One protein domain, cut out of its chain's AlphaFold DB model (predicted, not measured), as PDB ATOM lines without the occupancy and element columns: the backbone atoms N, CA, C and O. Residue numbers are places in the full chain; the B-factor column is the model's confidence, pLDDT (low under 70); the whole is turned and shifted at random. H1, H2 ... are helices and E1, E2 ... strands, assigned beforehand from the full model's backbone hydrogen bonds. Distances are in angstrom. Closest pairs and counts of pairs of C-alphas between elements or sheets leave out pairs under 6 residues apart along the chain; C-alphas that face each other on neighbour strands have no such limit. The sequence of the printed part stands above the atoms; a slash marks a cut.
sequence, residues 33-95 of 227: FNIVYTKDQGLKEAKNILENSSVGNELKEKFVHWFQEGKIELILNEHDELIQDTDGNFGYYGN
ATOM      1  N   PHE A  33     -19.270 -10.969  18.322       94.94
ATOM      2  CA  PHE A  33     -19.730 -12.341  18.428       94.94
ATOM      3  C   PHE A  33     -20.335 -12.572  19.816       94.94
ATOM      4  O   PHE A  33     -19.628 -12.517  20.827       94.94
ATOM      5  N   ASN A  34     -21.640 -12.821  19.860       93.69
ATOM      6  CA  ASN A  34     -22.390 -13.029  21.090       93.69
ATOM      7  C   ASN A  34     -22.548 -14.525  21.322       93.69
ATOM      8  O   ASN A  34     -23.306 -15.199  20.624       93.69
ATOM      9  N   ILE A  35     -21.801 -15.049  22.294       96.00
ATOM     10  CA  ILE A  35     -21.841 -16.468  22.642       96.00
ATOM     11  C   ILE A  35     -23.194 -16.781  23.285       96.00
ATOM     12  O   ILE A  35     -23.493 -16.303  24.379       96.00
ATOM     13  N   VAL A  36     -23.975 -17.627  22.619       96.06
ATOM     14  CA  VAL A  36     -25.228 -18.187  23.140       96.06
ATOM     15  C   VAL A  36     -24.941 -19.486  23.886       96.06
ATOM     16  O   VAL A  36     -25.392 -19.682  25.015       96.06
ATOM     17  N   TYR A  37     -24.116 -20.350  23.292       97.69
ATOM     18  CA  TYR A  37     -23.698 -21.607  23.894       97.69
ATOM     19  C   TYR A  37     -22.185 -21.749  23.840       97.69
ATOM     20  O   TYR A  37     -21.570 -21.647  22.781       97.69
ATOM     21  N   THR A  38     -21.568 -22.088  24.967       97.56
ATOM     22  CA  THR A  38     -20.215 -22.657  24.931       97.56
ATOM     23  C   THR A  38     -20.210 -23.962  24.132       97.56
ATOM     24  O   THR A  38     -21.251 -24.600  23.963       97.56
ATOM     25  N   LYS A  39     -19.034 -24.412  23.690       95.44
ATOM     26  CA  LYS A  39     -18.880 -25.679  22.952       95.44
ATOM     27  C   LYS A  39     -19.637 -26.863  23.579       95.44
ATOM     28  O   LYS A  39     -20.379 -27.567  22.895       95.44
ATOM     29  N   ASP A  40     -19.492 -27.052  24.891       95.75
ATOM     30  CA  ASP A  40     -20.138 -28.148  25.625       95.75
ATOM     31  C   ASP A  40     -21.655 -27.959  25.760       95.75
ATOM     32  O   ASP A  40     -22.407 -28.935  25.812       95.75
ATOM     33  N   GLN A  41     -22.121 -26.709  25.836       97.81
ATOM     34  CA  GLN A  41     -23.548 -26.394  25.846       97.81
ATOM     35  C   GLN A  41     -24.175 -26.613  24.468       97.81
ATOM     36  O   GLN A  41     -25.266 -27.166  24.410       97.81
ATOM     37  N   GLY A  42     -23.474 -26.289  23.379       96.81
ATOM     38  CA  GLY A  42     -23.978 -26.495  22.021       96.81
ATOM     39  C   GLY A  42     -24.247 -27.968  21.718       96.81
ATOM     40  O   GLY A  42     -25.280 -28.309  21.149       96.81
ATOM     41  N   LEU A  43     -23.384 -28.875  22.197       96.19
ATOM     42  CA  LEU A  43     -23.635 -30.317  22.095       96.19
ATOM     43  C   LEU A  43     -24.903 -30.744  22.854       96.19
ATOM     44  O   LEU A  43     -25.669 -31.581  22.369       96.19
ATOM     45  N   LYS A  44     -25.125 -30.189  24.054       97.38
ATOM     46  CA  LYS A  44     -26.334 -30.465  24.844       97.38
ATOM     47  C   LYS A  44     -27.577 -29.920  24.156       97.38
ATOM     48  O   LYS A  44     -28.582 -30.624  24.122       97.38
ATOM     49  N   GLU A  45     -27.493 -28.721  23.588       97.38
ATOM     50  CA  GLU A  45     -28.616 -28.099  22.896       97.38
ATOM     51  C   GLU A  45     -28.978 -28.858  21.621       97.38
ATOM     52  O   GLU A  45     -30.130 -29.226  21.436       97.38
ATOM     53  N   ALA A  46     -28.007 -29.231  20.788       96.62
ATOM     54  CA  ALA A  46     -28.297 -30.027  19.597       96.62
ATOM     55  C   ALA A  46     -28.962 -31.369  19.938       96.62
ATOM     56  O   ALA A  46     -29.868 -31.817  19.235       96.62
ATOM     57  N   LYS A  47     -28.572 -31.994  21.055       96.44
ATOM     58  CA  LYS A  47     -29.267 -33.180  21.565       96.44
ATOM     59  C   LYS A  47     -30.698 -32.854  22.016       96.44
ATOM     60  O   LYS A  47     -31.617 -33.603  21.689       96.44
ATOM     61  N   ASN A  48     -30.891 -31.748  22.731       96.50
ATOM     62  CA  ASN A  48     -32.209 -31.273  23.152       96.50
ATOM     63  C   ASN A  48     -33.135 -31.017  21.949       96.50
ATOM     64  O   ASN A  48     -34.279 -31.461  21.964       96.50
ATOM     65  N   ILE A  49     -32.633 -30.397  20.878       96.00
ATOM     66  CA  ILE A  49     -33.373 -30.170  19.629       96.00
ATOM     67  C   ILE A  49     -33.839 -31.503  19.031       96.00
ATOM     68  O   ILE A  49     -35.008 -31.646  18.676       96.00
ATOM     69  N   LEU A  50     -32.983 -32.525  18.966       94.75
ATOM     70  CA  LEU A  50     -33.379 -33.845  18.455       94.75
ATOM     71  C   LEU A  50     -34.498 -34.507  19.274       94.75
ATOM     72  O   LEU A  50     -35.391 -35.157  18.714       94.75
ATOM     73  N   GLU A  51     -34.428 -34.375  20.596       93.81
ATOM     74  CA  GLU A  51     -35.338 -35.036  21.530       93.81
ATOM     75  C   GLU A  51     -36.672 -34.290  21.651       93.81
ATOM     76  O   GLU A  51     -37.724 -34.931  21.654       93.81
ATOM     77  N   ASN A  52     -36.634 -32.955  21.678       93.44
ATOM     78  CA  ASN A  52     -37.746 -32.121  22.139       93.44
ATOM     79  C   ASN A  52     -38.262 -31.098  21.112       93.44
ATOM     80  O   ASN A  52     -39.348 -30.554  21.318       93.44
ATOM     81  N   SER A  53     -37.546 -30.822  20.013       87.00
ATOM     82  CA  SER A  53     -38.048 -29.878  19.005       87.00
ATOM     83  C   SER A  53     -39.199 -30.474  18.186       87.00
ATOM     84  O   SER A  53     -39.277 -31.681  17.936       87.00
ATOM     85  N   SER A  54     -40.098 -29.596  17.740       89.94
ATOM     86  CA  SER A  54     -41.250 -29.940  16.896       89.94
ATOM     87  C   SER A  54     -40.948 -29.785  15.400       89.94
ATOM     88  O   SER A  54     -41.849 -29.490  14.614       89.94
ATOM     89  N   VAL A  55     -39.682 -29.941  14.993       89.75
ATOM     90  CA  VAL A  55     -39.291 -29.835  13.582       89.75
ATOM     91  C   VAL A  55     -39.904 -30.963  12.748       89.75
ATOM     92  O   VAL A  55     -40.167 -32.060  13.244       89.75
ATOM     93  N   GLY A  56     -40.136 -30.700  11.460       92.25
ATOM     94  CA  GLY A  56     -40.685 -31.697  10.538       92.25
ATOM     95  C   GLY A  56     -39.797 -32.943  10.420       92.25
ATOM     96  O   GLY A  56     -38.582 -32.865  10.588       92.25
ATOM     97  N   ASN A  57     -40.398 -34.094  10.092       92.00
ATOM     98  CA  ASN A  57     -39.700 -35.389  10.047       92.00
ATOM     99  C   ASN A  57     -38.451 -35.381   9.150       92.00
ATOM    100  O   ASN A  57     -37.422 -35.910   9.551       92.00
ATOM    101  N   GLU A  58     -38.520 -34.740   7.981       92.62
ATOM    102  CA  GLU A  58     -37.379 -34.615   7.062       92.62
ATOM    103  C   GLU A  58     -36.203 -33.870   7.715       92.62
ATOM    104  O   GLU A  58     -35.059 -34.324   7.670       92.62
ATOM    105  N   LEU A  59     -36.491 -32.760   8.399       94.00
ATOM    106  CA  LEU A  59     -35.480 -31.982   9.113       94.00
ATOM    107  C   LEU A  59     -34.934 -32.754  10.321       94.00
ATOM    108  O   LEU A  59     -33.741 -32.714  10.602       94.00
ATOM    109  N   LYS A  60     -35.791 -33.520  11.004       94.56
ATOM    110  CA  LYS A  60     -35.382 -34.376  12.120       94.56
ATOM    111  C   LYS A  60     -34.412 -35.467  11.671       94.56
ATOM    112  O   LYS A  60     -33.396 -35.677  12.326       94.56
ATOM    113  N   GLU A  61     -34.687 -36.137  10.553       95.50
ATOM    114  CA  GLU A  61     -33.780 -37.133   9.965       95.50
ATOM    115  C   GLU A  61     -32.438 -36.501   9.563       95.50
ATOM    116  O   GLU A  61     -31.380 -37.043   9.899       95.50
ATOM    117  N   LYS A  62     -32.479 -35.315   8.937       97.12
ATOM    118  CA  LYS A  62     -31.293 -34.501   8.611       97.12
ATOM    119  C   LYS A  62     -30.456 -34.211   9.863       97.12
ATOM    120  O   LYS A  62     -29.249 -34.446   9.863       97.12
ATOM    121  N   PHE A  63     -31.092 -33.772  10.950       97.38
ATOM    122  CA  PHE A  63     -30.410 -33.461  12.209       97.38
ATOM    123  C   PHE A  63     -29.822 -34.703  12.880       97.38
ATOM    124  O   PHE A  63     -28.697 -34.648  13.370       97.38
ATOM    125  N   VAL A  64     -30.536 -35.837  12.885       96.94
ATOM    126  CA  VAL A  64     -30.012 -37.102  13.432       96.94
ATOM    127  C   VAL A  64     -28.743 -37.515  12.692       96.94
ATOM    128  O   VAL A  64     -27.756 -37.885  13.329       96.94
ATOM    129  N   HIS A  65     -28.755 -37.427  11.361       97.69
ATOM    130  CA  HIS A  65     -27.595 -37.745  10.540       97.69
ATOM    131  C   HIS A  65     -26.403 -36.829  10.861       97.69
ATOM    132  O   HIS A  65     -25.320 -37.323  11.168       97.69
ATOM    133  N   TRP A  66     -26.605 -35.508  10.891       98.12
ATOM    134  CA  TRP A  66     -25.549 -34.560  11.262       98.12
ATOM    135  C   TRP A  66     -25.002 -34.786  12.670       98.12
ATOM    136  O   TRP A  66     -23.790 -34.728  12.873       98.12
ATOM    137  N   PHE A  67     -25.862 -35.119  13.632       97.06
ATOM    138  CA  PHE A  67     -25.439 -35.390  15.002       97.06
ATOM    139  C   PHE A  67     -24.543 -36.631  15.088       97.06
ATOM    140  O   PHE A  67     -23.531 -36.618  15.787       97.06
ATOM    141  N   GLN A  68     -24.871 -37.693  14.345       96.62
ATOM    142  CA  GLN A  68     -24.056 -38.913  14.268       96.62
ATOM    143  C   GLN A  68     -22.687 -38.668  13.620       96.62
ATOM    144  O   GLN A  68     -21.710 -39.319  13.988       96.62
ATOM    145  N   GLU A  69     -22.606 -37.718  12.689       97.62
ATOM    146  CA  GLU A  69     -21.351 -37.281  12.067       97.62
ATOM    147  C   GLU A  69     -20.567 -36.266  12.917       97.62
ATOM    148  O   GLU A  69     -19.463 -35.876  12.540       97.62
ATOM    149  N   GLY A  70     -21.113 -35.834  14.060       95.56
ATOM    150  CA  GLY A  70     -20.506 -34.822  14.925       95.56
ATOM    151  C   GLY A  70     -20.607 -33.386  14.399       95.56
ATOM    152  O   GLY A  70     -19.903 -32.518  14.910       95.56
ATOM    153  N   LYS A  71     -21.474 -33.125  13.412       96.81
ATOM    154  CA  LYS A  71     -21.693 -31.817  12.767       96.81
ATOM    155  C   LYS A  71     -22.741 -30.989  13.511       96.81
ATOM    156  O   LYS A  71     -23.822 -30.693  12.998       96.81
ATOM    157  N   ILE A  72     -22.449 -30.686  14.770       97.00
ATOM    158  CA  ILE A  72     -23.356 -29.971  15.678       97.00
ATOM    159  C   ILE A  72     -23.635 -28.544  15.192       97.00
ATOM    160  O   ILE A  72     -24.756 -28.057  15.318       97.00
ATOM    161  N   GLU A  73     -22.643 -27.904  14.581       97.56
ATOM    162  CA  GLU A  73     -22.737 -26.570  13.994       97.56
ATOM    163  C   GLU A  73     -23.835 -26.463  12.934       97.56
ATOM    164  O   GLU A  73     -24.528 -25.454  12.891       97.56
ATOM    165  N   LEU A  74     -24.057 -27.509  12.130       97.75
ATOM    166  CA  LEU A  74     -25.102 -27.493  11.106       97.75
ATOM    167  C   LEU A  74     -26.504 -27.565  11.715       97.75
ATOM    168  O   LEU A  74     -27.431 -26.955  11.193       97.75
ATOM    169  N   ILE A  75     -26.659 -28.287  12.830       97.69
ATOM    170  CA  ILE A  75     -27.939 -28.396  13.542       97.69
ATOM    171  C   ILE A  75     -28.302 -27.044  14.154       97.69
ATOM    172  O   ILE A  75     -29.407 -26.556  13.943       97.69
ATOM    173  N   LEU A  76     -27.361 -26.439  14.886       97.44
ATOM    174  CA  LEU A  76     -27.580 -25.153  15.551       97.44
ATOM    175  C   LEU A  76     -27.733 -24.005  14.547       97.44
ATOM    176  O   LEU A  76     -28.513 -23.091  14.791       97.44
ATOM    177  N   ASN A  77     -27.051 -24.067  13.399       97.44
ATOM    178  CA  ASN A  77     -27.232 -23.083  12.338       97.44
ATOM    179  C   ASN A  77     -28.601 -23.199  11.658       97.44
ATOM    180  O   ASN A  77     -29.262 -22.192  11.450       97.44
ATOM    181  N   GLU A  78     -29.052 -24.408  11.323       96.56
ATOM    182  CA  GLU A  78     -30.348 -24.572  10.653       96.56
ATOM    183  C   GLU A  78     -31.528 -24.270  11.590       96.56
ATOM    184  O   GLU A  78     -32.559 -23.780  11.137       96.56
ATOM    185  N   HIS A  79     -31.408 -24.597  12.878       95.12
ATOM    186  CA  HIS A  79     -32.496 -24.402  13.835       95.12
ATOM    187  C   HIS A  79     -32.551 -22.972  14.387       95.12
ATOM    188  O   HIS A  79     -33.634 -22.397  14.459       95.12
ATOM    189  N   ASP A  80     -31.397 -22.410  14.759       94.06
ATOM    190  CA  ASP A  80     -31.297 -21.165  15.534       94.06
ATOM    191  C   ASP A  80     -30.388 -20.111  14.876       94.06
ATOM    192  O   ASP A  80     -30.049 -19.113  15.507       94.06
ATOM    193  N   GLU A  81     -29.938 -20.336  13.636       95.25
ATOM    194  CA  GLU A  81     -29.027 -19.444  12.891       95.25
ATOM    195  C   GLU A  81     -27.675 -19.198  13.584       95.25
ATOM    196  O   GLU A  81     -26.916 -18.297  13.222       95.25
ATOM    197  N   LEU A  82     -27.311 -20.052  14.547       97.06
ATOM    198  CA  LEU A  82     -26.050 -19.931  15.266       97.06
ATOM    199  C   LEU A  82     -24.878 -20.384  14.396       97.06
ATOM    200  O   LEU A  82     -24.928 -21.397  13.700       97.06
ATOM    201  N   ILE A  83     -23.783 -19.647  14.474       96.94
ATOM    202  CA  ILE A  83     -22.506 -19.957  13.839       96.94
ATOM    203  C   ILE A  83     -21.470 -20.309  14.908       96.94
ATOM    204  O   ILE A  83     -21.576 -19.888  16.061       96.94
ATOM    205  N   GLN A  84     -20.466 -21.096  14.529       97.38
ATOM    206  CA  GLN A  84     -19.398 -21.518  15.431       97.38
ATOM    207  C   GLN A  84     -18.184 -20.578  15.336       97.38
ATOM    208  O   GLN A  84     -17.730 -20.273  14.230       97.38
ATOM    209  N   ASP A  85     -17.645 -20.135  16.474       96.44
ATOM    210  CA  ASP A  85     -16.386 -19.381  16.534       96.44
ATOM    211  C   ASP A  85     -15.145 -20.294  16.486       96.44
ATOM    212  O   ASP A  85     -15.227 -21.523  16.432       96.44
ATOM    213  N   THR A  86     -13.955 -19.688  16.515       95.88
ATOM    214  CA  THR A  86     -12.675 -20.416  16.481       95.88
ATOM    215  C   THR A  86     -12.397 -21.257  17.727       95.88
ATOM    216  O   THR A  86     -11.604 -22.194  17.656       95.88
ATOM    217  N   ASP A  87     -13.045 -20.945  18.849       95.94
ATOM    218  CA  ASP A  87     -12.911 -21.670  20.115       95.94
ATOM    219  C   ASP A  87     -13.952 -22.805  20.235       95.94
ATOM    220  O   ASP A  87     -13.901 -23.638  21.148       95.94
ATOM    221  N   GLY A  88     -14.863 -22.898  19.262       96.19
ATOM    222  CA  GLY A  88     -15.913 -23.900  19.172       96.19
ATOM    223  C   GLY A  88     -17.206 -23.523  19.895       96.19
ATOM    224  O   GLY A  88     -18.067 -24.394  20.033       96.19
ATOM    225  N   ASN A  89     -17.344 -22.282  20.368       97.69
ATOM    226  CA  ASN A  89     -18.593 -21.755  20.915       97.69
ATOM    227  C   ASN A  89     -19.563 -21.399  19.789       97.69
ATOM    228  O   ASN A  89     -19.158 -21.175  18.653       97.69
ATOM    229  N   PHE A  90     -20.845 -21.319  20.119       97.94
ATOM    230  CA  PHE A  90     -21.928 -21.049  19.186       97.94
ATOM    231  C   PHE A  90     -22.626 -19.751  19.554       97.94
ATOM    232  O   PHE A  90     -22.922 -19.494  20.725       97.94
ATOM    233  N   GLY A  91     -22.895 -18.934  18.549       96.69
ATOM    234  CA  GLY A  91     -23.425 -17.600  18.739       96.69
ATOM    235  C   GLY A  91     -23.833 -16.960  17.427       96.69
ATOM    236  O   GLY A  91     -23.878 -17.616  16.392       96.69
ATOM    237  N   TYR A  92     -24.100 -15.668  17.471       94.75
ATOM    238  CA  TYR A  92     -24.359 -14.853  16.289       94.75
ATOM    239  C   TYR A  92     -23.589 -13.541  16.406       94.75
ATOM    240  O   TYR A  92     -23.217 -13.119  17.505       94.75
ATOM    241  N   TYR A  93     -23.327 -12.893  15.273       93.06
ATOM    242  CA  TYR A  93     -22.811 -11.531  15.290       93.06
ATOM    243  C   TYR A  93     -23.961 -10.541  15.425       93.06
ATOM    244  O   TYR A  93     -24.941 -10.622  14.690       93.06
ATOM    245  N   GLY A  94     -23.820  -9.598  16.345       92.50
ATOM    246  CA  GLY A  94     -24.791  -8.531  16.546       92.50
ATOM    247  C   GLY A  94     -24.441  -7.703  17.769       92.50
ATOM    248  O   GLY A  94     -23.349  -7.834  18.331       92.50
ATOM    249  N   ASN A  95     -25.384  -6.884  18.218       93.25
ATOM    250  CA  ASN A  95     -25.221  -6.111  19.437       93.25
ATOM    251  C   ASN A  95     -25.807  -6.842  20.655       93.25
ATOM    252  O   ASN A  95     -27.023  -6.906  20.811       93.25
TER     253      ASN A  95
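What this domain is: This is residues 33 to 95 of the 227 residues of an uncharacterized protein of Leptospira barantonii (UniProt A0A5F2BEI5). Three helices pack together, H1 covering one side of the H2 and H3 hairpin; strands E1 and E2 pair as a small antiparallel sheet at one end of the elongated body. The 63 printed residues run E1, H1, H2, H3, E2, class mixed, helices and strands. The whole is compact, with radius of gyration of the C-alphas 11.3 A and spans of 33 by 21 by 15 A.

How they stand to each other: E1, residues 33 to 37, is antiparallel to E2, residues 90 to 94; N 34 and O 92, 2.8 A apart, are within hydrogen-bond range. H1, residues 39 to 52, touches H3, residues 72 to 80, with 42 to 46 alone, closest C-alphas Ala 46 and Ile 75, 6.3 A, at a steep tilt of 60 degrees. H2, residues 57 to 68, forms helical hairpins with H1 and H3. Every O i to N i+4 pair in H1, H2 and H3 is within range.

Where its parts are: E1 begins at C-alpha 33 (-19.730, -12.341, 18.428); E2 ends at C-alpha 94 (-24.791, -8.531, 16.546). H1 is 20.0 A long, H2 16.6 A.

The domain as a whole: The printed part has no cut and no long link; no printed residue is under 70 in pLDDT.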